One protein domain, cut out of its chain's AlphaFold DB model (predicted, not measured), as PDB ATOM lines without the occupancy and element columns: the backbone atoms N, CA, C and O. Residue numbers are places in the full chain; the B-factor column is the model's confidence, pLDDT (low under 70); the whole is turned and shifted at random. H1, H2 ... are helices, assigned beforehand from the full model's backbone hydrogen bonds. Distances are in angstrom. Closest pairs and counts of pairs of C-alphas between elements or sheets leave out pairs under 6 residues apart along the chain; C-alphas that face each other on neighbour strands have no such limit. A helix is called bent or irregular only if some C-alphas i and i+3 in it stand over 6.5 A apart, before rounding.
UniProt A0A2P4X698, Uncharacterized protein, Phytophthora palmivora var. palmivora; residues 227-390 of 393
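What this domain is: This is residues 227 to 390 of the 393 residues of an uncharacterized protein of Phytophthora palmivora var. palmivora (UniProt A0A2P4X698). One very long helix, H6, runs along nearly the whole length of the domain, and the shorter H4 packs side by side with it, running the opposite way. Short helices and long loops make up the rest: H2 and H5 sit at the end where H6 begins, H1 and H8 lie towards that same end of the long axis, H3 packs on the kinked later part of H4, and beyond the far end of H6 the chain folds back through H7. The printed part has 164 residues with eight named helices, H1 to H8 in order along the chain, and no named strand; the class is all helix, with 90 residues in the helices. The whole is only just compact, close to loose, with a radius of gyration of the C-alphas of 17.9 A, and it is elongated, spanning 54 by 32 by 30 A.

How they stand to each other: Begin at H6, residues 315 to 349, the hub, which touches three other helices. Find next H4, residues 282 to 301: H4 and H6 touch, closest at the C-alphas of Ala 296 and Arg 328, 5.3 A apart, and run opposite ways at a shallow tilt of 34 degrees, only just short of steep. Both are irregular: in H4, C-alphas 292 and 295 are 8.0 A apart, with a kink of 66 degrees near residue 295; in H6, only just, C-alphas 341 and 344 are 6.8 A apart, and there is a kink of 34 degrees near residue 338. H2, residues 247 to 254, touches H6 at its residues 315 to 317 alone, with the C-alphas of Gly 247 and Leu 317 closest at 4.8 A. H5, residues 308 to 313, and H6 touch only at the corner by their link, where the C-alphas of Cys 311 and Ser 318 are closest at 4.4 A. Look next at H3, residues 260 to 264, which touches H4 at residues 294 to 298 alone; the C-alphas of Trp 261 and Gln 295 are closest at 5.3 A. H1, residues 238 to 244, is close to H5 but not clearly touching it, with the C-alphas of Glu 242 and Met 310 closest at 7.2 A. H7, residues 354 to 358, is close to H6 but not clearly touching it, with the C-alphas of Leu 347 and Leu 354 closest at 7.7 A. H8, residues 385 to 388, is apart from the other seven helices. Every O i to N i+4 pair is within hydrogen-bond range in H2 and H5, against 2 of 3 in H1, 13 of 16 in H4, 27 of 31 in H6, 0 of 1 in H3 and 0 of 1 in H7; H8 is too short for such a pair, and of the O i to N i+3 pairs 1 of 2 in H3 and 2 of 2 in H7 are within range.

Where its parts are: Find C-alpha 315 at (-27.456, 1.620, -31.246); from there H6 runs 49.7 A to C-alpha 349 at (-57.786, -19.938, 1.697). H4 runs 24.9 A from Phe 282 to Ser 301. Go back to C-alpha 238 at (-13.453, -4.871, -19.985), where H1 begins; it is 10.1 A long, and H2, from Gly 247 to Met 254, is 10.4 A long. The shorter helices are H3 from Pro 260 to Leu 264, H5 from Asp 308 to Ala 313, H7 from Leu 354 to Leu 358, and H8 from Asp 385 to Ser 388, whose last C-alpha stands at (-24.447, -23.033, -23.033).

The domain as a whole: The two C-alphas farthest apart are those of Ile 239 and Gln 349, 54.3 A. The printed part has no cut. Two links are long: residues 265 to 281 between H3 and H4, and residues 359 to 384 between H7 and H8. The mean pLDDT of the printed part is 77.0; look for values under 70 in 48 residues, among them 227 to 236, 363 to 381 and 384 to 390.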
ATOM      1  N   PHE A 227     -30.345 -19.125  -6.662       62.44
ATOM      2  CA  PHE A 227     -29.394 -18.694  -7.673       62.44
ATOM      3  C   PHE A 227     -28.046 -18.417  -6.990       62.44
ATOM      4  O   PHE A 227     -27.637 -17.257  -6.928       62.44
ATOM      5  N   PRO A 228     -27.353 -19.446  -6.462       59.06
ATOM      6  CA  PRO A 228     -26.063 -19.260  -5.803       59.06
ATOM      7  C   PRO A 228     -25.070 -18.568  -6.742       59.06
ATOM      8  O   PRO A 228     -25.020 -18.889  -7.933       59.06
ATOM      9  N   ASP A 229     -24.295 -17.621  -6.205       58.81
ATOM     10  CA  ASP A 229     -23.272 -16.879  -6.950       58.81
ATOM     11  C   ASP A 229     -22.221 -17.855  -7.512       58.81
ATOM     12  O   ASP A 229     -21.331 -18.330  -6.801       58.81
ATOM     13  N   VAL A 230     -22.317 -18.141  -8.814       56.31
ATOM     14  CA  VAL A 230     -21.304 -18.896  -9.558       56.31
ATOM     15  C   VAL A 230     -20.134 -17.950  -9.802       56.31
ATOM     16  O   VAL A 230     -20.103 -17.202 -10.779       56.31
ATOM     17  N   ALA A 231     -19.190 -17.934  -8.861       52.31
ATOM     18  CA  ALA A 231     -17.959 -17.173  -9.001       52.31
ATOM     19  C   ALA A 231     -17.175 -17.694 -10.224       52.31
ATOM     20  O   ALA A 231     -16.837 -18.882 -10.255       52.31
ATOM     21  N   PRO A 232     -16.881 -16.852 -11.232       55.91
ATOM     22  CA  PRO A 232     -16.214 -17.306 -12.443       55.91
ATOM     23  C   PRO A 232     -14.764 -17.707 -12.151       55.91
ATOM     24  O   PRO A 232     -14.097 -17.113 -11.299       55.91
ATOM     25  N   SER A 233     -14.257 -18.695 -12.892       54.09
ATOM     26  CA  SER A 233     -12.881 -19.206 -12.772       54.09
ATOM     27  C   SER A 233     -11.818 -18.125 -13.025       54.09
ATOM     28  O   SER A 233     -10.755 -18.138 -12.402       54.09
ATOM     29  N   ALA A 234     -12.132 -17.163 -13.895       59.03
ATOM     30  CA  ALA A 234     -11.404 -15.921 -14.104       59.03
ATOM     31  C   ALA A 234     -12.396 -14.781 -14.385       59.03
ATOM     32  O   ALA A 234     -13.430 -14.993 -15.013       59.03
ATOM     33  N   THR A 235     -12.082 -13.559 -13.950       62.41
ATOM     34  CA  THR A 235     -12.843 -12.370 -14.359       62.41
ATOM     35  C   THR A 235     -12.300 -11.870 -15.705       62.41
ATOM     36  O   THR A 235     -11.124 -11.495 -15.747       62.41
ATOM     37  N   PRO A 236     -13.101 -11.845 -16.786       65.62
ATOM     38  CA  PRO A 236     -12.687 -11.297 -18.075       65.62
ATOM     39  C   PRO A 236     -12.440  -9.788 -17.971       65.62
ATOM     40  O   PRO A 236     -13.032  -9.086 -17.144       65.62
ATOM     41  N   SER A 237     -11.549  -9.267 -18.810       70.12
ATOM     42  CA  SER A 237     -11.271  -7.835 -18.871       70.12
ATOM     43  C   SER A 237     -12.393  -7.069 -19.582       70.12
ATOM     44  O   SER A 237     -13.149  -7.617 -20.383       70.12
ATOM     45  N   ARG A 238     -12.471  -5.754 -19.332       70.06
ATOM     46  CA  ARG A 238     -13.453  -4.871 -19.985       70.06
ATOM     47  C   ARG A 238     -13.401  -4.963 -21.519       70.06
ATOM     48  O   ARG A 238     -14.449  -4.930 -22.145       70.06
ATOM     49  N   ILE A 239     -12.208  -5.104 -22.102       71.94
ATOM     50  CA  ILE A 239     -12.027  -5.148 -23.562       71.94
ATOM     51  C   ILE A 239     -12.595  -6.456 -24.130       71.94
ATOM     52  O   ILE A 239     -13.350  -6.419 -25.092       71.94
ATOM     53  N   GLU A 240     -12.328  -7.592 -23.481       74.88
ATOM     54  CA  GLU A 240     -12.880  -8.898 -23.880       74.88
ATOM     55  C   GLU A 240     -14.418  -8.933 -23.776       74.88
ATOM     56  O   GLU A 240     -15.071  -9.604 -24.566       74.88
ATOM     57  N   ILE A 241     -15.011  -8.173 -22.846       76.50
ATOM     58  CA  ILE A 241     -16.469  -7.979 -22.763       76.50
ATOM     59  C   ILE A 241     -16.981  -7.106 -23.923       76.50
ATOM     60  O   ILE A 241     -18.011  -7.422 -24.521       76.50
ATOM     61  N   GLU A 242     -16.285  -6.012 -24.242       81.06
ATOM     62  CA  GLU A 242     -16.695  -5.036 -25.265       81.06
ATOM     63  C   GLU A 242     -16.561  -5.566 -26.700       81.06
ATOM     64  O   GLU A 242     -17.442  -5.307 -27.520       81.06
ATOM     65  N   ASP A 243     -15.530  -6.364 -26.990       81.12
ATOM     66  CA  ASP A 243     -15.346  -7.028 -28.290       81.12
ATOM     67  C   ASP A 243     -16.381  -8.150 -28.535       81.12
ATOM     68  O   ASP A 243     -16.655  -8.507 -29.684       81.12
ATOM     69  N   PHE A 244     -16.961  -8.719 -27.470       81.12
ATOM     70  CA  PHE A 244     -17.784  -9.933 -27.528       81.12
ATOM     71  C   PHE A 244     -19.293  -9.653 -27.395       81.12
ATOM     72  O   PHE A 244     -20.092 -10.215 -28.147       81.12
ATOM     73  N   ILE A 245     -19.714  -8.746 -26.501       87.25
ATOM     74  CA  ILE A 245     -21.120  -8.314 -26.393       87.25
ATOM     75  C   ILE A 245     -21.379  -7.146 -27.357       87.25
ATOM     76  O   ILE A 245     -21.569  -6.001 -26.947       87.25
ATOM     77  N   THR A 246     -21.403  -7.443 -28.654       90.50
ATOM     78  CA  THR A 246     -21.793  -6.485 -29.704       90.50
ATOM     79  C   THR A 246     -23.288  -6.584 -30.020       90.50
ATOM     80  O   THR A 246     -23.909  -7.624 -29.788       90.50
ATOM     81  N   GLY A 247     -23.886  -5.531 -30.585       91.62
ATOM     82  CA  GLY A 247     -25.288  -5.523 -31.012       91.62
ATOM     83  C   GLY A 247     -25.650  -6.710 -31.913       91.62
ATOM     84  O   GLY A 247     -26.563  -7.453 -31.564       91.62
ATOM     85  N   PRO A 248     -24.891  -6.986 -32.994       91.25
ATOM     86  CA  PRO A 248     -25.111  -8.158 -33.842       91.25
ATOM     87  C   PRO A 248     -24.995  -9.506 -33.113       91.25
ATOM     88  O   PRO A 248     -25.713 -10.438 -33.468       91.25
ATOM     89  N   ALA A 249     -24.132  -9.629 -32.095       89.56
ATOM     90  CA  ALA A 249     -24.033 -10.848 -31.290       89.56
ATOM     91  C   ALA A 249     -25.261 -11.033 -30.379       89.56
ATOM     92  O   ALA A 249     -25.782 -12.141 -30.262       89.56
ATOM     93  N   VAL A 250     -25.763  -9.948 -29.780       90.69
ATOM     94  CA  VAL A 250     -26.989  -9.967 -28.966       90.69
ATOM     95  C   VAL A 250     -28.233 -10.203 -29.830       90.69
ATOM     96  O   VAL A 250     -29.092 -10.991 -29.441       90.69
ATOM     97  N   ASP A 251     -28.326  -9.597 -31.014       91.06
ATOM     98  CA  ASP A 251     -29.427  -9.835 -31.955       91.06
ATOM     99  C   ASP A 251     -29.420 -11.277 -32.485       91.06
ATOM    100  O   ASP A 251     -30.484 -11.890 -32.587       91.06
ATOM    101  N   ALA A 252     -28.242 -11.856 -32.760       90.38
ATOM    102  CA  ALA A 252     -28.108 -13.270 -33.114       90.38
ATOM    103  C   ALA A 252     -28.577 -14.186 -31.971       90.38
ATOM    104  O   ALA A 252     -29.433 -15.038 -32.195       90.38
ATOM    105  N   LEU A 253     -28.100 -13.947 -30.741       88.75
ATOM    106  CA  LEU A 253     -28.522 -14.664 -29.532       88.75
ATOM    107  C   LEU A 253     -30.047 -14.611 -29.325       88.75
ATOM    108  O   LEU A 253     -30.683 -15.626 -29.053       88.75
ATOM    109  N   MET A 254     -30.652 -13.431 -29.464       89.12
ATOM    110  CA  MET A 254     -32.099 -13.237 -29.292       89.12
ATOM    111  C   MET A 254     -32.930 -13.821 -30.448       89.12
ATOM    112  O   MET A 254     -34.154 -13.893 -30.330       89.12
ATOM    113  N   SER A 255     -32.277 -14.239 -31.537       90.69
ATOM    114  CA  SER A 255     -32.882 -14.821 -32.743       90.69
ATOM    115  C   SER A 255     -32.589 -16.320 -32.916       90.69
ATOM    116  O   SER A 255     -32.913 -16.878 -33.967       90.69
ATOM    117  N   LEU A 256     -31.979 -16.975 -31.919       89.56
ATOM    118  CA  LEU A 256     -31.753 -18.423 -31.932       89.56
ATOM    119  C   LEU A 256     -33.072 -19.208 -31.986       89.56
ATOM    120  O   LEU A 256     -34.138 -18.724 -31.594       89.56
ATOM    121  N   ASN A 257     -32.994 -20.441 -32.486       88.19
ATOM    122  CA  ASN A 257     -34.130 -21.350 -32.595       88.19
ATOM    123  C   ASN A 257     -33.722 -22.773 -32.151       88.19
ATOM    124  O   ASN A 257     -33.066 -23.466 -32.933       88.19
ATOM    125  N   PRO A 258     -34.119 -23.228 -30.947       87.94
ATOM    126  CA  PRO A 258     -34.994 -22.538 -29.992       87.94
ATOM    127  C   PRO A 258     -34.349 -21.268 -29.392       87.94
ATOM    128  O   PRO A 258     -33.123 -21.169 -29.354       87.94
ATOM    129  N   PRO A 259     -35.147 -20.284 -28.938       88.75
ATOM    130  CA  PRO A 259     -34.616 -19.071 -28.319       88.75
ATOM    131  C   PRO A 259     -34.027 -19.365 -26.927       88.75
ATOM    132  O   PRO A 259     -34.457 -20.325 -26.285       88.75
ATOM    133  N   PRO A 260     -33.124 -18.522 -26.386       84.69
ATOM    134  CA  PRO A 260     -32.390 -18.831 -25.152       84.69
ATOM    135  C   PRO A 260     -33.273 -19.116 -23.931       84.69
ATOM    136  O   PRO A 260     -32.925 -19.932 -23.090       84.69
ATOM    137  N   TRP A 261     -34.441 -18.476 -23.840       86.94
ATOM    138  CA  TRP A 261     -35.387 -18.672 -22.737       86.94
ATOM    139  C   TRP A 261     -36.251 -19.934 -22.857       86.94
ATOM    140  O   TRP A 261     -37.000 -20.223 -21.928       86.94
ATOM    141  N   ALA A 262     -36.147 -20.698 -23.949       85.31
ATOM    142  CA  ALA A 262     -36.787 -22.009 -24.054       85.31
ATOM    143  C   ALA A 262     -36.154 -23.043 -23.103       85.31
ATOM    144  O   ALA A 262     -36.800 -24.030 -22.772       85.31
ATOM    145  N   SER A 263     -34.940 -22.800 -22.584       76.75
ATOM    146  CA  SER A 263     -34.380 -23.596 -21.478       76.75
ATOM    147  C   SER A 263     -35.187 -23.472 -20.175       76.75
ATOM    148  O   SER A 263     -35.062 -24.324 -19.300       76.75
ATOM    149  N   LEU A 264     -36.048 -22.451 -20.059       75.19
ATOM    150  CA  LEU A 264     -36.991 -22.278 -18.950       75.19
ATOM    151  C   LEU A 264     -38.381 -22.886 -19.224       75.19
ATOM    152  O   LEU A 264     -39.240 -22.831 -18.346       75.19
ATOM    153  N   GLU A 265     -38.634 -23.463 -20.407       72.38
ATOM    154  CA  GLU A 265     -39.874 -24.204 -20.685       72.38
ATOM    155  C   GLU A 265     -39.815 -25.583 -20.013       72.38
ATOM    156  O   GLU A 265     -39.498 -26.599 -20.634       72.38
ATOM    157  N   SER A 266     -40.101 -25.609 -18.708       63.22
ATOM    158  CA  SER A 266     -40.109 -26.840 -17.919       63.22
ATOM    159  C   SER A 266     -41.124 -27.844 -18.475       63.22
ATOM    160  O   SER A 266     -42.334 -27.616 -18.463       63.22
ATOM    161  N   THR A 267     -40.625 -28.985 -18.949       58.72
ATOM    162  CA  THR A 267     -41.450 -30.129 -19.370       58.72
ATOM    163  C   THR A 267     -42.018 -30.903 -18.181       58.72
ATOM    164  O   THR A 267     -43.031 -31.592 -18.320       58.72
ATOM    165  N   GLU A 268     -41.401 -30.767 -17.006       59.91
ATOM    166  CA  GLU A 268     -41.961 -31.198 -15.729       59.91
ATOM    167  C   GLU A 268     -42.831 -30.084 -15.127       59.91
ATOM    168  O   GLU A 268     -42.573 -28.894 -15.317       59.91
ATOM    169  N   GLY A 269     -43.898 -30.462 -14.417       65.12
ATOM    170  CA  GLY A 269     -44.812 -29.497 -13.802       65.12
ATOM    171  C   GLY A 269     -44.171 -28.691 -12.659       65.12
ATOM    172  O   GLY A 269     -43.104 -29.068 -12.174       65.12
ATOM    173  N   PRO A 270     -44.837 -27.617 -12.190       71.94
ATOM    174  CA  PRO A 270     -44.306 -26.720 -11.166       71.94
ATOM    175  C   PRO A 270     -43.790 -27.460  -9.923       71.94
ATOM    176  O   PRO A 270     -44.461 -28.320  -9.345       71.94
ATOM    177  N   LEU A 271     -42.584 -27.084  -9.498       66.94
ATOM    178  CA  LEU A 271     -41.750 -27.794  -8.529       66.94
ATOM    179  C   LEU A 271     -42.414 -27.905  -7.152       66.94
ATOM    180  O   LEU A 271     -42.246 -28.895  -6.443       66.94
ATOM    181  N   SER A 272     -43.137 -26.858  -6.747       68.94
ATOM    182  CA  SER A 272     -43.633 -26.703  -5.373       68.94
ATOM    183  C   SER A 272     -45.142 -26.889  -5.207       68.94
ATOM    184  O   SER A 272     -45.646 -26.786  -4.090       68.94
ATOM    185  N   PHE A 273     -45.897 -27.146  -6.281       70.50
ATOM    186  CA  PHE A 273     -47.351 -27.299  -6.196       70.50
ATOM    187  C   PHE A 273     -47.931 -28.173  -7.311       70.50
ATOM    188  O   PHE A 273     -47.429 -28.222  -8.424       70.50
ATOM    189  N   MET A 274     -49.055 -28.836  -7.034       67.56
ATOM    190  CA  MET A 274     -49.793 -29.582  -8.056       67.56
ATOM    191  C   MET A 274     -50.934 -28.744  -8.628       67.56
ATOM    192  O   MET A 274     -51.767 -28.229  -7.881       67.56
ATOM    193  N   VAL A 275     -50.999 -28.686  -9.959       66.75
ATOM    194  CA  VAL A 275     -52.009 -27.945 -10.732       66.75
ATOM    195  C   VAL A 275     -53.446 -28.281 -10.310       66.75
ATOM    196  O   VAL A 275     -54.266 -27.371 -10.196       66.75
ATOM    197  N   ASP A 276     -53.737 -29.549 -10.007       64.62
ATOM    198  CA  ASP A 276     -55.091 -30.034  -9.686       64.62
ATOM    199  C   ASP A 276     -55.617 -29.601  -8.302       64.62
ATOM    200  O   ASP A 276     -56.798 -29.773  -8.004       64.62
ATOM    201  N   PHE A 277     -54.746 -29.077  -7.431       65.38
ATOM    202  CA  PHE A 277     -55.049 -28.824  -6.012       65.38
ATOM    203  C   PHE A 277     -55.180 -27.334  -5.664       65.38
ATOM    204  O   PHE A 277     -55.552 -26.991  -4.540       65.38
ATOM    205  N   LEU A 278     -54.887 -26.449  -6.617       75.19
ATOM    206  CA  LEU A 278     -54.998 -25.004  -6.450       75.19
ATOM    207  C   LEU A 278     -56.396 -24.484  -6.804       75.19
ATOM    208  O   LEU A 278     -57.209 -25.156  -7.437       75.19
ATOM    209  N   SER A 279     -56.687 -23.244  -6.401       70.88
ATOM    210  CA  SER A 279     -57.954 -22.587  -6.737       70.88
ATOM    211  C   SER A 279     -58.157 -22.514  -8.262       70.88
ATOM    212  O   SER A 279     -57.228 -22.074  -8.949       70.88
ATOM    213  N   PRO A 280     -59.352 -22.845  -8.796       71.94
ATOM    214  CA  PRO A 280     -59.638 -22.797 -10.230       71.94
ATOM    215  C   PRO A 280     -59.200 -21.484 -10.894       71.94
ATOM    216  O   PRO A 280     -59.419 -20.396 -10.359       71.94
ATOM    217  N   GLY A 281     -58.551 -21.594 -12.054       80.50
ATOM    218  CA  GLY A 281     -57.983 -20.456 -12.782       80.50
ATOM    219  C   GLY A 281     -56.664 -19.899 -12.225       80.50
ATOM    220  O   GLY A 281     -56.081 -19.031 -12.867       80.50
ATOM    221  N   PHE A 282     -56.134 -20.374 -11.086       85.25
ATOM    222  CA  PHE A 282     -54.767 -20.012 -10.664       85.25
ATOM    223  C   PHE A 282     -53.750 -20.515 -11.686       85.25
ATOM    224  O   PHE A 282     -52.948 -19.734 -12.186       85.25
ATOM    225  N   CYS A 283     -53.811 -21.806 -12.018       81.12
ATOM    226  CA  CYS A 283     -52.827 -22.476 -12.870       81.12
ATOM    227  C   CYS A 283     -52.854 -21.922 -14.301       81.12
ATOM    228  O   CYS A 283     -51.810 -21.675 -14.886       81.12
ATOM    229  N   GLU A 284     -54.042 -21.597 -14.818       85.06
ATOM    230  CA  GLU A 284     -54.207 -20.874 -16.086       85.06
ATOM    231  C   GLU A 284     -53.502 -19.507 -16.071       85.06
ATOM    232  O   GLU A 284     -52.861 -19.129 -17.046       85.06
ATOM    233  N   LYS A 285     -53.606 -18.751 -14.966       87.25
ATOM    234  CA  LYS A 285     -52.992 -17.416 -14.826       87.25
ATOM    235  C   LYS A 285     -51.510 -17.461 -14.465       87.25
ATOM    236  O   LYS A 285     -50.818 -16.470 -14.685       87.25
ATOM    237  N   TYR A 286     -51.049 -18.578 -13.912       84.50
ATOM    238  CA  TYR A 286     -49.642 -18.902 -13.740       84.50
ATOM    239  C   TYR A 286     -49.025 -19.149 -15.125       84.50
ATOM    240  O   TYR A 286     -48.183 -18.366 -15.550       84.50
ATOM    241  N   LEU A 287     -49.558 -20.105 -15.896       83.56
ATOM    242  CA  LEU A 287     -49.054 -20.446 -17.234       83.56
ATOM    243  C   LEU A 287     -49.130 -19.254 -18.212       83.56
ATOM    244  O   LEU A 287     -48.160 -18.979 -18.910       83.56
ATOM    245  N   GLU A 288     -50.222 -18.468 -18.205       87.56
ATOM    246  CA  GLU A 288     -50.331 -17.240 -19.024       87.56
ATOM    247  C   GLU A 288     -49.285 -16.176 -18.640       87.56
ATOM    248  O   GLU A 288     -48.880 -15.371 -19.478       87.56
ATOM    249  N   TYR A 289     -48.862 -16.113 -17.373       86.75
ATOM    250  CA  TYR A 289     -47.764 -15.229 -16.980       86.75
ATOM    251  C   TYR A 289     -46.423 -15.791 -17.461       86.75
ATOM    252  O   TYR A 289     -45.613 -15.028 -17.982       86.75
ATOM    253  N   GLU A 290     -46.204 -17.095 -17.275       84.19
ATOM    254  CA  GLU A 290     -44.965 -17.813 -17.580       84.19
ATOM    255  C   GLU A 290     -44.608 -17.662 -19.061       84.19
ATOM    256  O   GLU A 290     -43.685 -16.910 -19.379       84.19
ATOM    257  N   GLU A 291     -45.426 -18.233 -19.955       86.00
ATOM    258  CA  GLU A 291     -45.326 -18.172 -21.426       86.00
ATOM    259  C   GLU A 291     -45.017 -16.749 -21.929       86.00
ATOM    260  O   GLU A 291     -44.135 -16.510 -22.754       86.00
ATOM    261  N   LYS A 292     -45.728 -15.764 -21.377       89.31
ATOM    262  CA  LYS A 292     -45.676 -14.352 -21.774       89.31
ATOM    263  C   LYS A 292     -44.440 -13.606 -21.276       89.31
ATOM    264  O   LYS A 292     -44.168 -12.493 -21.743       89.31
ATOM    265  N   HIS A 293     -43.725 -14.162 -20.302       89.00
ATOM    266  CA  HIS A 293     -42.612 -13.499 -19.636       89.00
ATOM    267  C   HIS A 293     -41.312 -14.308 -19.580       89.00
ATOM    268  O   HIS A 293     -40.326 -13.708 -19.164       89.00
ATOM    269  N   LEU A 294     -41.248 -15.552 -20.084       86.56
ATOM    270  CA  LEU A 294     -40.027 -16.381 -20.180       86.56
ATOM    271  C   LEU A 294     -38.763 -15.578 -20.540       86.56
ATOM    272  O   LEU A 294     -37.798 -15.594 -19.780       86.56
ATOM    273  N   GLN A 295     -38.785 -14.786 -21.622       90.12
ATOM    274  CA  GLN A 295     -37.652 -13.927 -22.005       90.12
ATOM    275  C   GLN A 295     -37.223 -12.976 -20.874       90.12
ATOM    276  O   GLN A 295     -36.040 -12.856 -20.591       90.12
ATOM    277  N   ALA A 296     -38.168 -12.324 -20.193       88.31
ATOM    278  CA  ALA A 296     -37.893 -11.397 -19.091       88.31
ATOM    279  C   ALA A 296     -37.421 -12.102 -17.800       88.31
ATOM    280  O   ALA A 296     -36.788 -11.459 -16.956       88.31
ATOM    281  N   LEU A 297     -37.749 -13.391 -17.640       80.81
ATOM    282  CA  LEU A 297     -37.278 -14.258 -16.557       80.81
ATOM    283  C   LEU A 297     -35.843 -14.729 -16.847       80.81
ATOM    284  O   LEU A 297     -34.967 -14.538 -16.007       80.81
ATOM    285  N   TRP A 298     -35.552 -15.200 -18.060       83.25
ATOM    286  CA  TRP A 298     -34.197 -15.554 -18.505       83.25
ATOM    287  C   TRP A 298     -33.254 -14.338 -18.491       83.25
ATOM    288  O   TRP A 298     -32.175 -14.380 -17.908       83.25
ATOM    289  N   GLU A 299     -33.710 -13.186 -18.991       85.31
ATOM    290  CA  GLU A 299     -32.996 -11.901 -18.899       85.31
ATOM    291  C   GLU A 299     -32.791 -11.406 -17.452       85.31
ATOM    292  O   GLU A 299     -32.099 -10.401 -17.248       85.31
ATOM    293  N   SER A 300     -33.414 -12.038 -16.446       76.81
ATOM    294  CA  SER A 300     -33.212 -11.711 -15.028       76.81
ATOM    295  C   SER A 300     -32.055 -12.467 -14.384       76.81
ATOM    296  O   SER A 300     -31.359 -11.874 -13.561       76.81
ATOM    297  N   SER A 301     -31.857 -13.735 -14.760       71.25
ATOM    298  CA  SER A 301     -30.758 -14.588 -14.303       71.25
ATOM    299  C   SER A 301     -29.504 -14.374 -15.148       71.25
ATOM    300  O   SER A 301     -28.406 -14.329 -14.608       71.25
ATOM    301  N   HIS A 302     -29.662 -14.156 -16.454       74.44
ATOM    302  CA  HIS A 302     -28.557 -13.982 -17.394       74.44
ATOM    303  C   HIS A 302     -28.326 -12.491 -17.674       74.44
ATOM    304  O   HIS A 302     -28.811 -11.909 -18.648       74.44
ATOM    305  N   PHE A 303     -27.615 -11.826 -16.752       76.38
ATOM    306  CA  PHE A 303     -27.279 -10.408 -16.884       76.38
ATOM    307  C   PHE A 303     -26.037 -10.220 -17.765       76.38
ATOM    308  O   PHE A 303     -24.910 -10.381 -17.298       76.38
ATOM    309  N   LEU A 304     -26.246  -9.799 -19.016       81.75
ATOM    310  CA  LEU A 304     -25.175  -9.312 -19.893       81.75
ATOM    311  C   LEU A 304     -24.621  -7.964 -19.370       81.75
ATOM    312  O   LEU A 304     -25.408  -7.019 -19.241       81.75
ATOM    313  N   PRO A 305     -23.308  -7.835 -19.083       82.00
ATOM    314  CA  PRO A 305     -22.671  -6.615 -18.567       82.00
ATOM    315  C   PRO A 305     -22.475  -5.519 -19.638       82.00
ATOM    316  O   PRO A 305     -21.367  -5.052 -19.884       82.00
ATOM    317  N   ILE A 306     -23.570  -5.080 -20.262       86.12
ATOM    318  CA  ILE A 306     -23.591  -3.953 -21.206       86.12
ATOM    319  C   ILE A 306     -23.395  -2.639 -20.432       86.12
ATOM    320  O   ILE A 306     -24.113  -2.377 -19.465       86.12
ATOM    321  N   SER A 307     -22.443  -1.807 -20.862       86.88
ATOM    322  CA  SER A 307     -22.157  -0.495 -20.265       86.88
ATOM    323  C   SER A 307     -22.858   0.663 -20.995       86.88
ATOM    324  O   SER A 307     -23.302   0.524 -22.139       86.88
ATOM    325  N   ASP A 308     -22.930   1.834 -20.354       90.25
ATOM    326  CA  ASP A 308     -23.434   3.057 -20.998       90.25
ATOM    327  C   ASP A 308     -22.554   3.466 -22.198       90.25
ATOM    328  O   ASP A 308     -23.085   3.849 -23.239       90.25
ATOM    329  N   ASP A 309     -21.227   3.302 -22.098       91.06
ATOM    330  CA  ASP A 309     -20.281   3.560 -23.198       91.06
ATOM    331  C   ASP A 309     -20.595   2.671 -24.421       91.06
ATOM    332  O   ASP A 309     -20.624   3.151 -25.556       91.06
ATOM    333  N   MET A 310     -20.913   1.389 -24.193       91.06
ATOM    334  CA  MET A 310     -21.333   0.451 -25.245       91.06
ATOM    335  C   MET A 310     -22.676   0.847 -25.868       91.06
ATOM    336  O   MET A 310     -22.836   0.747 -27.081       91.06
ATOM    337  N   CYS A 311     -23.626   1.356 -25.077       93.56
ATOM    338  CA  CYS A 311     -24.909   1.861 -25.588       93.56
ATOM    339  C   CYS A 311     -24.773   3.174 -26.384       93.56
ATOM    340  O   CYS A 311     -25.656   3.507 -27.176       93.56
ATOM    341  N   VAL A 312     -23.694   3.937 -26.174       94.38
ATOM    342  CA  VAL A 312     -23.349   5.120 -26.984       94.38
ATOM    343  C   VAL A 312     -22.625   4.718 -28.274       94.38
ATOM    344  O   VAL A 312     -22.821   5.364 -29.303       94.38
ATOM    345  N   ALA A 313     -21.818   3.653 -28.241       92.94
ATOM    346  CA  ALA A 313     -21.112   3.127 -29.409       92.94
ATOM    347  C   ALA A 313     -22.014   2.311 -30.359       92.94
ATOM    348  O   ALA A 313     -21.855   2.403 -31.576       92.94
ATOM    349  N   ASP A 314     -22.963   1.539 -29.819       94.38
ATOM    350  CA  ASP A 314     -23.823   0.617 -30.566       94.38
ATOM    351  C   ASP A 314     -25.317   0.872 -30.278       94.38
ATOM    352  O   ASP A 314     -25.841   0.658 -29.177       94.38
ATOM    353  N   ALA A 315     -26.032   1.314 -31.315       94.56
ATOM    354  CA  ALA A 315     -27.456   1.620 -31.246       94.56
ATOM    355  C   ALA A 315     -28.346   0.377 -31.047       94.56
ATOM    356  O   ALA A 315     -29.438   0.508 -30.486       94.56
ATOM    357  N   ALA A 316     -27.906  -0.816 -31.464       93.50
ATOM    358  CA  ALA A 316     -28.636  -2.061 -31.237       93.50
ATOM    359  C   ALA A 316     -28.503  -2.517 -29.776       93.50
ATOM    360  O   ALA A 316     -29.513  -2.866 -29.164       93.50
ATOM    361  N   LEU A 317     -27.319  -2.385 -29.157       93.94
ATOM    362  CA  LEU A 317     -27.164  -2.602 -27.707       93.94
ATOM    363  C   LEU A 317     -28.042  -1.646 -26.891       93.94
ATOM    364  O   LEU A 317     -28.714  -2.076 -25.952       93.94
ATOM    365  N   SER A 318     -28.101  -0.370 -27.284       94.75
ATOM    366  CA  SER A 318     -28.977   0.633 -26.662       94.75
ATOM    367  C   SER A 318     -30.465   0.259 -26.772       94.75
ATOM    368  O   SER A 318     -31.196   0.250 -25.774       94.75
ATOM    369  N   ALA A 319     -30.910  -0.141 -27.970       94.75
ATOM    370  CA  ALA A 319     -32.280  -0.586 -28.220       94.75
ATOM    371  C   ALA A 319     -32.633  -1.872 -27.451       94.75
ATOM    372  O   ALA A 319     -33.724  -1.965 -26.875       94.75
ATOM    373  N   TYR A 320     -31.716  -2.842 -27.385       93.75
ATOM    374  CA  TYR A 320     -31.867  -4.055 -26.586       93.75
ATOM    375  C   TYR A 320     -31.959  -3.737 -25.089       93.75
ATOM    376  O   TYR A 320     -32.869  -4.229 -24.419       93.75
ATOM    377  N   HIS A 321     -31.075  -2.885 -24.564       90.44
ATOM    378  CA  HIS A 321     -31.009  -2.556 -23.141       90.44
ATOM    379  C   HIS A 321     -32.307  -1.904 -22.632       90.44
ATOM    380  O   HIS A 321     -32.878  -2.354 -21.631       90.44
ATOM    381  N   GLU A 322     -32.845  -0.913 -23.352       92.44
ATOM    382  CA  GLU A 322     -34.138  -0.306 -23.008       92.44
ATOM    383  C   GLU A 322     -35.309  -1.284 -23.244       92.44
ATOM    384  O   GLU A 322     -36.218  -1.365 -22.415       92.44
ATOM    385  N   SER A 323     -35.268  -2.122 -24.288       93.56
ATOM    386  CA  SER A 323     -36.290  -3.163 -24.505       93.56
ATOM    387  C   SER A 323     -36.339  -4.183 -23.360       93.56
ATOM    388  O   SER A 323     -37.422  -4.487 -22.852       93.56
ATOM    389  N   ARG A 324     -35.179  -4.653 -22.884       91.06
ATOM    390  CA  ARG A 324     -35.024  -5.532 -21.713       91.06
ATOM    391  C   ARG A 324     -35.534  -4.864 -20.438       91.06
ATOM    392  O   ARG A 324     -36.272  -5.475 -19.660       91.06
ATOM    393  N   ARG A 325     -35.215  -3.584 -20.230       89.12
ATOM    394  CA  ARG A 325     -35.738  -2.788 -19.107       89.12
ATOM    395  C   ARG A 325     -37.268  -2.719 -19.133       89.12
ATOM    396  O   ARG A 325     -37.906  -2.907 -18.094       89.12
ATOM    397  N   GLN A 326     -37.870  -2.517 -20.307       92.75
ATOM    398  CA  GLN A 326     -39.327  -2.523 -20.470       92.75
ATOM    399  C   GLN A 326     -39.938  -3.913 -20.270       92.75
ATOM    400  O   GLN A 326     -40.953  -4.011 -19.577       92.75
ATOM    401  N   ARG A 327     -39.322  -4.984 -20.791       92.31
ATOM    402  CA  ARG A 327     -39.722  -6.381 -20.529       92.31
ATOM    403  C   ARG A 327     -39.748  -6.673 -19.028       92.31
ATOM    404  O   ARG A 327     -40.808  -7.004 -18.495       92.31
ATOM    405  N   ARG A 328     -38.637  -6.427 -18.321       87.44
ATOM    406  CA  ARG A 328     -38.512  -6.602 -16.861       87.44
ATOM    407  C   ARG A 328     -39.523  -5.756 -16.077       87.44
ATOM    408  O   ARG A 328     -40.087  -6.235 -15.094       87.44
ATOM    409  N   SER A 329     -39.792  -4.524 -16.514       88.81
ATOM    410  CA  SER A 329     -40.793  -3.640 -15.896       88.81
ATOM    411  C   SER A 329     -42.225  -4.176 -16.053       88.81
ATOM    412  O   SER A 329     -42.958  -4.278 -15.067       88.81
ATOM    413  N   ARG A 330     -42.611  -4.592 -17.270       91.19
ATOM    414  CA  ARG A 330     -43.934  -5.171 -17.568       91.19
ATOM    415  C   ARG A 330     -44.150  -6.485 -16.812       91.19
ATOM    416  O   ARG A 330     -45.165  -6.623 -16.130       91.19
ATOM    417  N   ALA A 331     -43.171  -7.388 -16.850       88.69
ATOM    418  CA  ALA A 331     -43.194  -8.650 -16.116       88.69
ATOM    419  C   ALA A 331     -43.298  -8.416 -14.596       88.69
ATOM    420  O   ALA A 331     -44.179  -8.972 -13.941       88.69
ATOM    421  N   GLY A 332     -42.486  -7.517 -14.026       85.75
ATOM    422  CA  GLY A 332     -42.529  -7.174 -12.599       85.75
ATOM    423  C   GLY A 332     -43.797  -6.425 -12.156       85.75
ATOM    424  O   GLY A 332     -44.117  -6.400 -10.963       85.75
ATOM    425  N   ALA A 333     -44.539  -5.814 -13.084       88.94
ATOM    426  CA  ALA A 333     -45.859  -5.235 -12.833       88.94
ATOM    427  C   ALA A 333     -46.960  -6.308 -12.856       88.94
ATOM    428  O   ALA A 333     -47.744  -6.393 -11.908       88.94
ATOM    429  N   ALA A 334     -46.982  -7.163 -13.885       88.81
ATOM    430  CA  ALA A 334     -47.911  -8.288 -13.988       88.81
ATOM    431  C   ALA A 334     -47.745  -9.278 -12.817       88.81
ATOM    432  O   ALA A 334     -48.734  -9.732 -12.247       88.81
ATOM    433  N   TRP A 335     -46.513  -9.501 -12.353       86.19
ATOM    434  CA  TRP A 335     -46.197 -10.357 -11.208       86.19
ATOM    435  C   TRP A 335     -46.806  -9.841  -9.898       86.19
ATOM    436  O   TRP A 335     -47.433 -10.588  -9.151       86.19
ATOM    437  N   LYS A 336     -46.724  -8.527  -9.641       86.94
ATOM    438  CA  LYS A 336     -47.383  -7.900  -8.477       86.94
ATOM    439  C   LYS A 336     -48.904  -8.048  -8.537       86.94
ATOM    440  O   LYS A 336     -49.526  -8.223  -7.491       86.94
ATOM    441  N   GLN A 337     -49.492  -7.995  -9.736       89.56
ATOM    442  CA  GLN A 337     -50.918  -8.260  -9.933       89.56
ATOM    443  C   GLN A 337     -51.250  -9.737  -9.687       89.56
ATOM    444  O   GLN A 337     -52.226 -10.014  -8.995       89.56
ATOM    445  N   PHE A 338     -50.417 -10.676 -10.150       89.00
ATOM    446  CA  PHE A 338     -50.588 -12.104  -9.880       89.00
ATOM    447  C   PHE A 338     -50.541 -12.412  -8.374       89.00
ATOM    448  O   PHE A 338     -51.475 -13.009  -7.831       89.00
ATOM    449  N   LEU A 339     -49.514 -11.916  -7.670       88.00
ATOM    450  CA  LEU A 339     -49.396 -12.053  -6.216       88.00
ATOM    451  C   LEU A 339     -50.636 -11.518  -5.486       88.00
ATOM    452  O   LEU A 339     -51.135 -12.158  -4.563       88.00
ATOM    453  N   PHE A 340     -51.131 -10.342  -5.883       89.69
ATOM    454  CA  PHE A 340     -52.281  -9.700  -5.248       89.69
ATOM    455  C   PHE A 340     -53.610 -10.412  -5.536       89.69
ATOM    456  O   PHE A 340     -54.429 -10.564  -4.630       89.69
ATOM    457  N   ARG A 341     -53.829 -10.831  -6.786       91.00
ATOM    458  CA  ARG A 341     -55.127 -11.308  -7.287       91.00
ATOM    459  C   ARG A 341     -55.320 -12.820  -7.186       91.00
ATOM    460  O   ARG A 341     -56.463 -13.256  -7.093       91.00
ATOM    461  N   HIS A 342     -54.238 -13.595  -7.187       88.19
ATOM    462  CA  HIS A 342     -54.284 -15.060  -7.197       88.19
ATOM    463  C   HIS A 342     -53.575 -15.656  -5.976       88.19
ATOM    464  O   HIS A 342     -54.220 -16.345  -5.186       88.19
ATOM    465  N   LEU A 343     -52.297 -15.330  -5.740       86.69
ATOM    466  CA  LEU A 343     -51.534 -16.012  -4.685       86.69
ATOM    467  C   LEU A 343     -51.941 -15.632  -3.256       86.69
ATOM    468  O   LEU A 343     -52.150 -16.513  -2.429       86.69
ATOM    469  N   ILE A 344     -52.094 -14.345  -2.937       87.69
ATOM    470  CA  ILE A 344     -52.513 -13.928  -1.588       87.69
ATOM    471  C   ILE A 344     -53.910 -14.480  -1.234       87.69
ATOM    472  O   ILE A 344     -54.073 -14.962  -0.112       87.69
ATOM    473  N   PRO A 345     -54.906 -14.490  -2.143       86.44
ATOM    474  CA  PRO A 345     -56.150 -15.231  -1.940       86.44
ATOM    475  C   PRO A 345     -55.968 -16.746  -1.762       86.44
ATOM    476  O   PRO A 345     -56.633 -17.311  -0.897       86.44
ATOM    477  N   ALA A 346     -55.086 -17.404  -2.521       83.62
ATOM    478  CA  ALA A 346     -54.844 -18.847  -2.397       83.62
ATOM    479  C   ALA A 346     -54.216 -19.221  -1.040       83.62
ATOM    480  O   ALA A 346     -54.757 -20.071  -0.331       83.62
ATOM    481  N   LEU A 347     -53.172 -18.495  -0.622       81.56
ATOM    482  CA  LEU A 347     -52.551 -18.599   0.705       81.56
ATOM    483  C   LEU A 347     -53.572 -18.349   1.828       81.56
ATOM    484  O   LEU A 347     -53.611 -19.075   2.817       81.56
ATOM    485  N   ARG A 348     -54.440 -17.335   1.677       81.50
ATOM    486  CA  ARG A 348     -55.484 -17.010   2.668       81.50
ATOM    487  C   ARG A 348     -56.572 -18.076   2.793       81.50
ATOM    488  O   ARG A 348     -57.155 -18.206   3.866       81.50
ATOM    489  N   GLN A 349     -56.826 -18.830   1.728       78.50
ATOM    490  CA  GLN A 349     -57.786 -19.938   1.697       78.50
ATOM    491  C   GLN A 349     -57.140 -21.307   1.973       78.50
ATOM    492  O   GLN A 349     -57.860 -22.296   2.038       78.50
ATOM    493  N   GLN A 350     -55.819 -21.363   2.202       75.94
ATOM    494  CA  GLN A 350     -55.045 -22.592   2.448       75.94
ATOM    495  C   GLN A 350     -55.061 -23.584   1.268       75.94
ATOM    496  O   GLN A 350     -54.976 -24.794   1.470       75.94
ATOM    497  N   TYR A 351     -55.152 -23.082   0.029       76.81
ATOM    498  CA  TYR A 351     -54.952 -23.908  -1.174       76.81
ATOM    499  C   TYR A 351     -53.465 -24.204  -1.443       76.81
ATOM    500  O   TYR A 351     -53.141 -25.166  -2.128       76.81
ATOM    501  N   CYS A 352     -52.568 -23.395  -0.880       77.50
ATOM    502  CA  CYS A 352     -51.118 -23.571  -0.884       77.50
ATOM    503  C   CYS A 352     -50.523 -23.007   0.414       77.50
ATOM    504  O   CYS A 352     -51.139 -22.137   1.042       77.50
ATOM    505  N   ASP A 353     -49.333 -23.473   0.788       77.75
ATOM    506  CA  ASP A 353     -48.536 -22.918   1.883       77.75
ATOM    507  C   ASP A 353     -47.415 -22.024   1.292       77.75
ATOM    508  O   ASP A 353     -47.554 -21.519   0.178       77.75
ATOM    509  N   LEU A 354     -46.342 -21.712   2.034       79.38
ATOM    510  CA  LEU A 354     -45.250 -20.844   1.534       79.38
ATOM    511  C   LEU A 354     -44.277 -21.548   0.573       79.38
ATOM    512  O   LEU A 354     -43.469 -20.876  -0.065       79.38
ATOM    513  N   ASP A 355     -44.361 -22.871   0.473       77.00
ATOM    514  CA  ASP A 355     -43.613 -23.716  -0.464       77.00
ATOM    515  C   ASP A 355     -43.795 -23.276  -1.920       77.00
ATOM    516  O   ASP A 355     -42.810 -23.156  -2.637       77.00
ATOM    517  N   VAL A 356     -45.012 -22.899  -2.320       79.94
ATOM    518  CA  VAL A 356     -45.356 -22.318  -3.637       79.94
ATOM    519  C   VAL A 356     -44.424 -21.186  -4.110       79.94
ATOM    520  O   VAL A 356     -44.317 -20.945  -5.305       79.94
ATOM    521  N   LEU A 357     -43.754 -20.480  -3.192       78.81
ATOM    522  CA  LEU A 357     -42.818 -19.393  -3.496       78.81
ATOM    523  C   LEU A 357     -41.389 -19.870  -3.801       78.81
ATOM    524  O   LEU A 357     -40.567 -19.023  -4.127       78.81
ATOM    525  N   LEU A 358     -41.076 -21.159  -3.641       76.25
ATOM    526  CA  LEU A 358     -39.781 -21.766  -3.984       76.25
ATOM    527  C   LEU A 358     -39.717 -22.234  -5.443       76.25
ATOM    528  O   LEU A 358     -38.640 -22.575  -5.927       76.25
ATOM    529  N   ASP A 359     -40.851 -22.246  -6.140       77.31
ATOM    530  CA  ASP A 359     -40.908 -22.554  -7.561       77.31
ATOM    531  C   ASP A 359     -40.185 -21.458  -8.388       77.31
ATOM    532  O   ASP A 359     -40.466 -20.272  -8.156       77.31
ATOM    533  N   PRO A 360     -39.279 -21.822  -9.332       68.69
ATOM    534  CA  PRO A 360     -38.471 -20.906 -10.155       68.69
ATOM    535  C   PRO A 360     -39.189 -19.632 -10.610       68.69
ATOM    536  O   PRO A 360     -38.683 -18.522 -10.416       68.69
ATOM    537  N   PHE A 361     -40.418 -19.770 -11.108       69.94
ATOM    538  CA  PHE A 361     -41.269 -18.683 -11.592       69.94
ATOM    539  C   PHE A 361     -41.378 -17.491 -10.627       69.94
ATOM    540  O   PHE A 361     -41.359 -16.327 -11.045       69.94
ATOM    541  N   PHE A 362     -41.483 -17.738  -9.316       71.44
ATOM    542  CA  PHE A 362     -41.706 -16.675  -8.328       71.44
ATOM    543  C   PHE A 362     -40.440 -15.877  -7.985       71.44
ATOM    544  O   PHE A 362     -40.535 -14.841  -7.315       71.44
ATOM    545  N   LEU A 363     -39.272 -16.327  -8.451       62.53
ATOM    546  CA  LEU A 363     -37.963 -15.975  -7.898       62.53
ATOM    547  C   LEU A 363     -37.225 -14.888  -8.700       62.53
ATOM    548  O   LEU A 363     -36.383 -14.177  -8.154       62.53
ATOM    549  N   HIS A 364     -37.598 -14.677  -9.964       57.03
ATOM    550  CA  HIS A 364     -36.896 -13.864 -10.981       57.03
ATOM    551  C   HIS A 364     -36.852 -12.326 -10.777       57.03
ATOM    552  O   HIS A 364     -36.440 -11.557 -11.660       57.03
ATOM    553  N   PHE A 365     -37.213 -11.828  -9.590       55.97
ATOM    554  CA  PHE A 365     -37.042 -10.415  -9.221       55.97
ATOM    555  C   PHE A 365     -36.183 -10.196  -7.962       55.97
ATOM    556  O   PHE A 365     -36.615  -9.467  -7.056       55.97
ATOM    557  N   PRO A 366     -34.931 -10.706  -7.915       45.22
ATOM    558  CA  PRO A 366     -33.949 -10.158  -6.994       45.22
ATOM    559  C   PRO A 366     -33.782  -8.652  -7.260       45.22
ATOM    560  O   PRO A 366     -33.872  -8.160  -8.396       45.22
ATOM    561  N   LYS A 367     -33.564  -7.886  -6.186       52.53
ATOM    562  CA  LYS A 367     -33.162  -6.476  -6.290       52.53
ATOM    563  C   LYS A 367     -31.727  -6.405  -6.824       52.53
ATOM    564  O   LYS A 367     -30.995  -7.382  -6.761       52.53
ATOM    565  N   GLN A 368     -31.319  -5.225  -7.289       45.44
ATOM    566  CA  GLN A 368     -30.055  -4.931  -7.995       45.44
ATOM    567  C   GLN A 368     -28.737  -5.229  -7.232       45.44
ATOM    568  O   GLN A 368     -27.702  -4.689  -7.603       45.44
ATOM    569  N   ARG A 369     -28.752  -5.996  -6.136       37.91
ATOM    570  CA  ARG A 369     -27.569  -6.268  -5.304       37.91
ATOM    571  C   ARG A 369     -26.755  -7.467  -5.788       37.91
ATOM    572  O   ARG A 369     -25.538  -7.382  -5.744       37.91
ATOM    573  N   HIS A 370     -27.428  -8.505  -6.287       49.09
ATOM    574  CA  HIS A 370     -26.808  -9.736  -6.785       49.09
ATOM    575  C   HIS A 370     -27.448 -10.137  -8.128       49.09
ATOM    576  O   HIS A 370     -28.280 -11.042  -8.187       49.09
ATOM    577  N   PRO A 371     -27.177  -9.405  -9.227       50.03
ATOM    578  CA  PRO A 371     -27.314  -9.998 -10.549       50.03
ATOM    579  C   PRO A 371     -26.209 -11.049 -10.713       50.03
ATOM    580  O   PRO A 371     -25.043 -10.724 -10.490       50.03
ATOM    581  N   LYS A 372     -26.541 -12.266 -11.166       54.09
ATOM    582  CA  LYS A 372     -25.528 -13.173 -11.724       54.09
ATOM    583  C   LYS A 372     -24.911 -12.470 -12.936       54.09
ATOM    584  O   LYS A 372     -25.535 -12.376 -13.995       54.09
ATOM    585  N   ILE A 373     -23.725 -11.892 -12.750       54.59
ATOM    586  CA  ILE A 373     -22.967 -11.266 -13.831       54.59
ATOM    587  C   ILE A 373     -22.530 -12.405 -14.743       54.59
ATOM    588  O   ILE A 373     -21.783 -13.287 -14.320       54.59
ATOM    589  N   TRP A 374     -23.015 -12.402 -15.981       59.00
ATOM    590  CA  TRP A 374     -22.529 -13.344 -16.975       59.00
ATOM    591  C   TRP A 374     -21.055 -13.037 -17.266       59.00
ATOM    592  O   TRP A 374     -20.689 -11.894 -17.544       59.00
ATOM    593  N   ASN A 375     -20.219 -14.066 -17.162       53.19
ATOM    594  CA  ASN A 375     -18.805 -14.030 -17.497       53.19
ATOM    595  C   ASN A 375     -18.560 -15.215 -18.444       53.19
ATOM    596  O   ASN A 375     -18.775 -16.350 -18.012       53.19
ATOM    597  N   PRO A 376     -18.150 -14.998 -19.705       47.69
ATOM    598  CA  PRO A 376     -17.748 -16.092 -20.572       47.69
ATOM    599  C   PRO A 376     -16.490 -16.745 -19.997       47.69
ATOM    600  O   PRO A 376     -15.585 -16.051 -19.527       47.69
ATOM    601  N   ASP A 377     -16.387 -18.069 -20.105       50.19
ATOM    602  CA  ASP A 377     -15.058 -18.669 -20.161       50.19
ATOM    603  C   ASP A 377     -14.387 -18.150 -21.443       50.19
ATOM    604  O   ASP A 377     -14.970 -18.210 -22.529       50.19
ATOM    605  N   VAL A 378     -13.172 -17.613 -21.323       50.56
ATOM    606  CA  VAL A 378     -12.426 -16.991 -22.435       50.56
ATOM    607  C   VAL A 378     -12.036 -17.979 -23.550       50.56
ATOM    608  O   VAL A 378     -11.438 -17.582 -24.547       50.56
ATOM    609  N   SER A 379     -12.373 -19.263 -23.399       53.50
ATOM    610  CA  SER A 379     -12.293 -20.290 -24.443       53.50
ATOM    611  C   SER A 379     -13.528 -20.392 -25.358       53.50
ATOM    612  O   SER A 379     -13.460 -21.091 -26.371       53.50
ATOM    613  N   ALA A 380     -14.639 -19.713 -25.047       59.72
ATOM    614  CA  ALA A 380     -15.868 -19.777 -25.840       59.72
ATOM    615  C   ALA A 380     -15.745 -19.053 -27.197       59.72
ATOM    616  O   ALA A 380     -15.270 -17.921 -27.275       59.72
ATOM    617  N   ALA A 381     -16.208 -19.695 -28.277       65.25
ATOM    618  CA  ALA A 381     -16.086 -19.169 -29.641       65.25
ATOM    619  C   ALA A 381     -17.199 -18.176 -30.032       65.25
ATOM    620  O   ALA A 381     -17.024 -17.394 -30.969       65.25
ATOM    621  N   SER A 382     -18.332 -18.194 -29.326       70.56
ATOM    622  CA  SER A 382     -19.475 -17.308 -29.546       70.56
ATOM    623  C   SER A 382     -20.264 -17.052 -28.257       70.56
ATOM    624  O   SER A 382     -20.115 -17.757 -27.256       70.56
ATOM    625  N   LEU A 383     -21.150 -16.052 -28.296       70.25
ATOM    626  CA  LEU A 383     -22.052 -15.720 -27.188       70.25
ATOM    627  C   LEU A 383     -23.038 -16.854 -26.851       70.25
ATOM    628  O   LEU A 383     -23.454 -16.971 -25.702       70.25
ATOM    629  N   GLU A 384     -23.356 -17.715 -27.818       69.75
ATOM    630  CA  GLU A 384     -24.178 -18.919 -27.644       69.75
ATOM    631  C   GLU A 384     -23.404 -20.034 -26.915       69.75
ATOM    632  O   GLU A 384     -23.897 -20.581 -25.924       69.75
ATOM    633  N   ASP A 385     -22.153 -20.305 -27.315       66.88
ATOM    634  CA  ASP A 385     -21.281 -21.280 -26.633       66.88
ATOM    635  C   ASP A 385     -21.058 -20.885 -25.162       66.88
ATOM    636  O   ASP A 385     -21.135 -21.708 -24.248       66.88
ATOM    637  N   ALA A 386     -20.824 -19.590 -24.929       63.12
ATOM    638  CA  ALA A 386     -20.550 -19.023 -23.615       63.12
ATOM    639  C   ALA A 386     -21.766 -18.974 -22.674       63.12
ATOM    640  O   ALA A 386     -21.594 -18.786 -21.470       63.12
ATOM    641  N   LEU A 387     -22.989 -19.096 -23.196       66.19
ATOM    642  CA  LEU A 387     -24.207 -19.240 -22.390       66.19
ATOM    643  C   LEU A 387     -24.537 -20.717 -22.152       66.19
ATOM    644  O   LEU A 387     -24.864 -21.087 -21.027       66.19
ATOM    645  N   SER A 388     -24.318 -21.571 -23.154       63.16
ATOM    646  CA  SER A 388     -24.447 -23.033 -23.033       63.16
ATOM    647  C   SER A 388     -23.555 -23.621 -21.927       63.16
ATOM    648  O   SER A 388     -23.911 -24.622 -21.314       63.16
ATOM    649  N   ALA A 389     -22.411 -22.991 -21.632       56.47
ATOM    650  CA  ALA A 389     -21.541 -23.360 -20.512       56.47
ATOM    651  C   ALA A 389     -22.075 -22.943 -19.122       56.47
ATOM    652  O   ALA A 389     -21.651 -23.511 -18.118       56.47
ATOM    653  N   VAL A 390     -22.981 -21.959 -19.048       56.38
ATOM    654  CA  VAL A 390     -23.555 -21.434 -17.792       56.38
ATOM    655  C   VAL A 390     -24.807 -22.210 -17.381       56.38
ATOM    656  O   VAL A 390     -24.980 -22.477 -16.198       56.38
TER     657      VAL A 390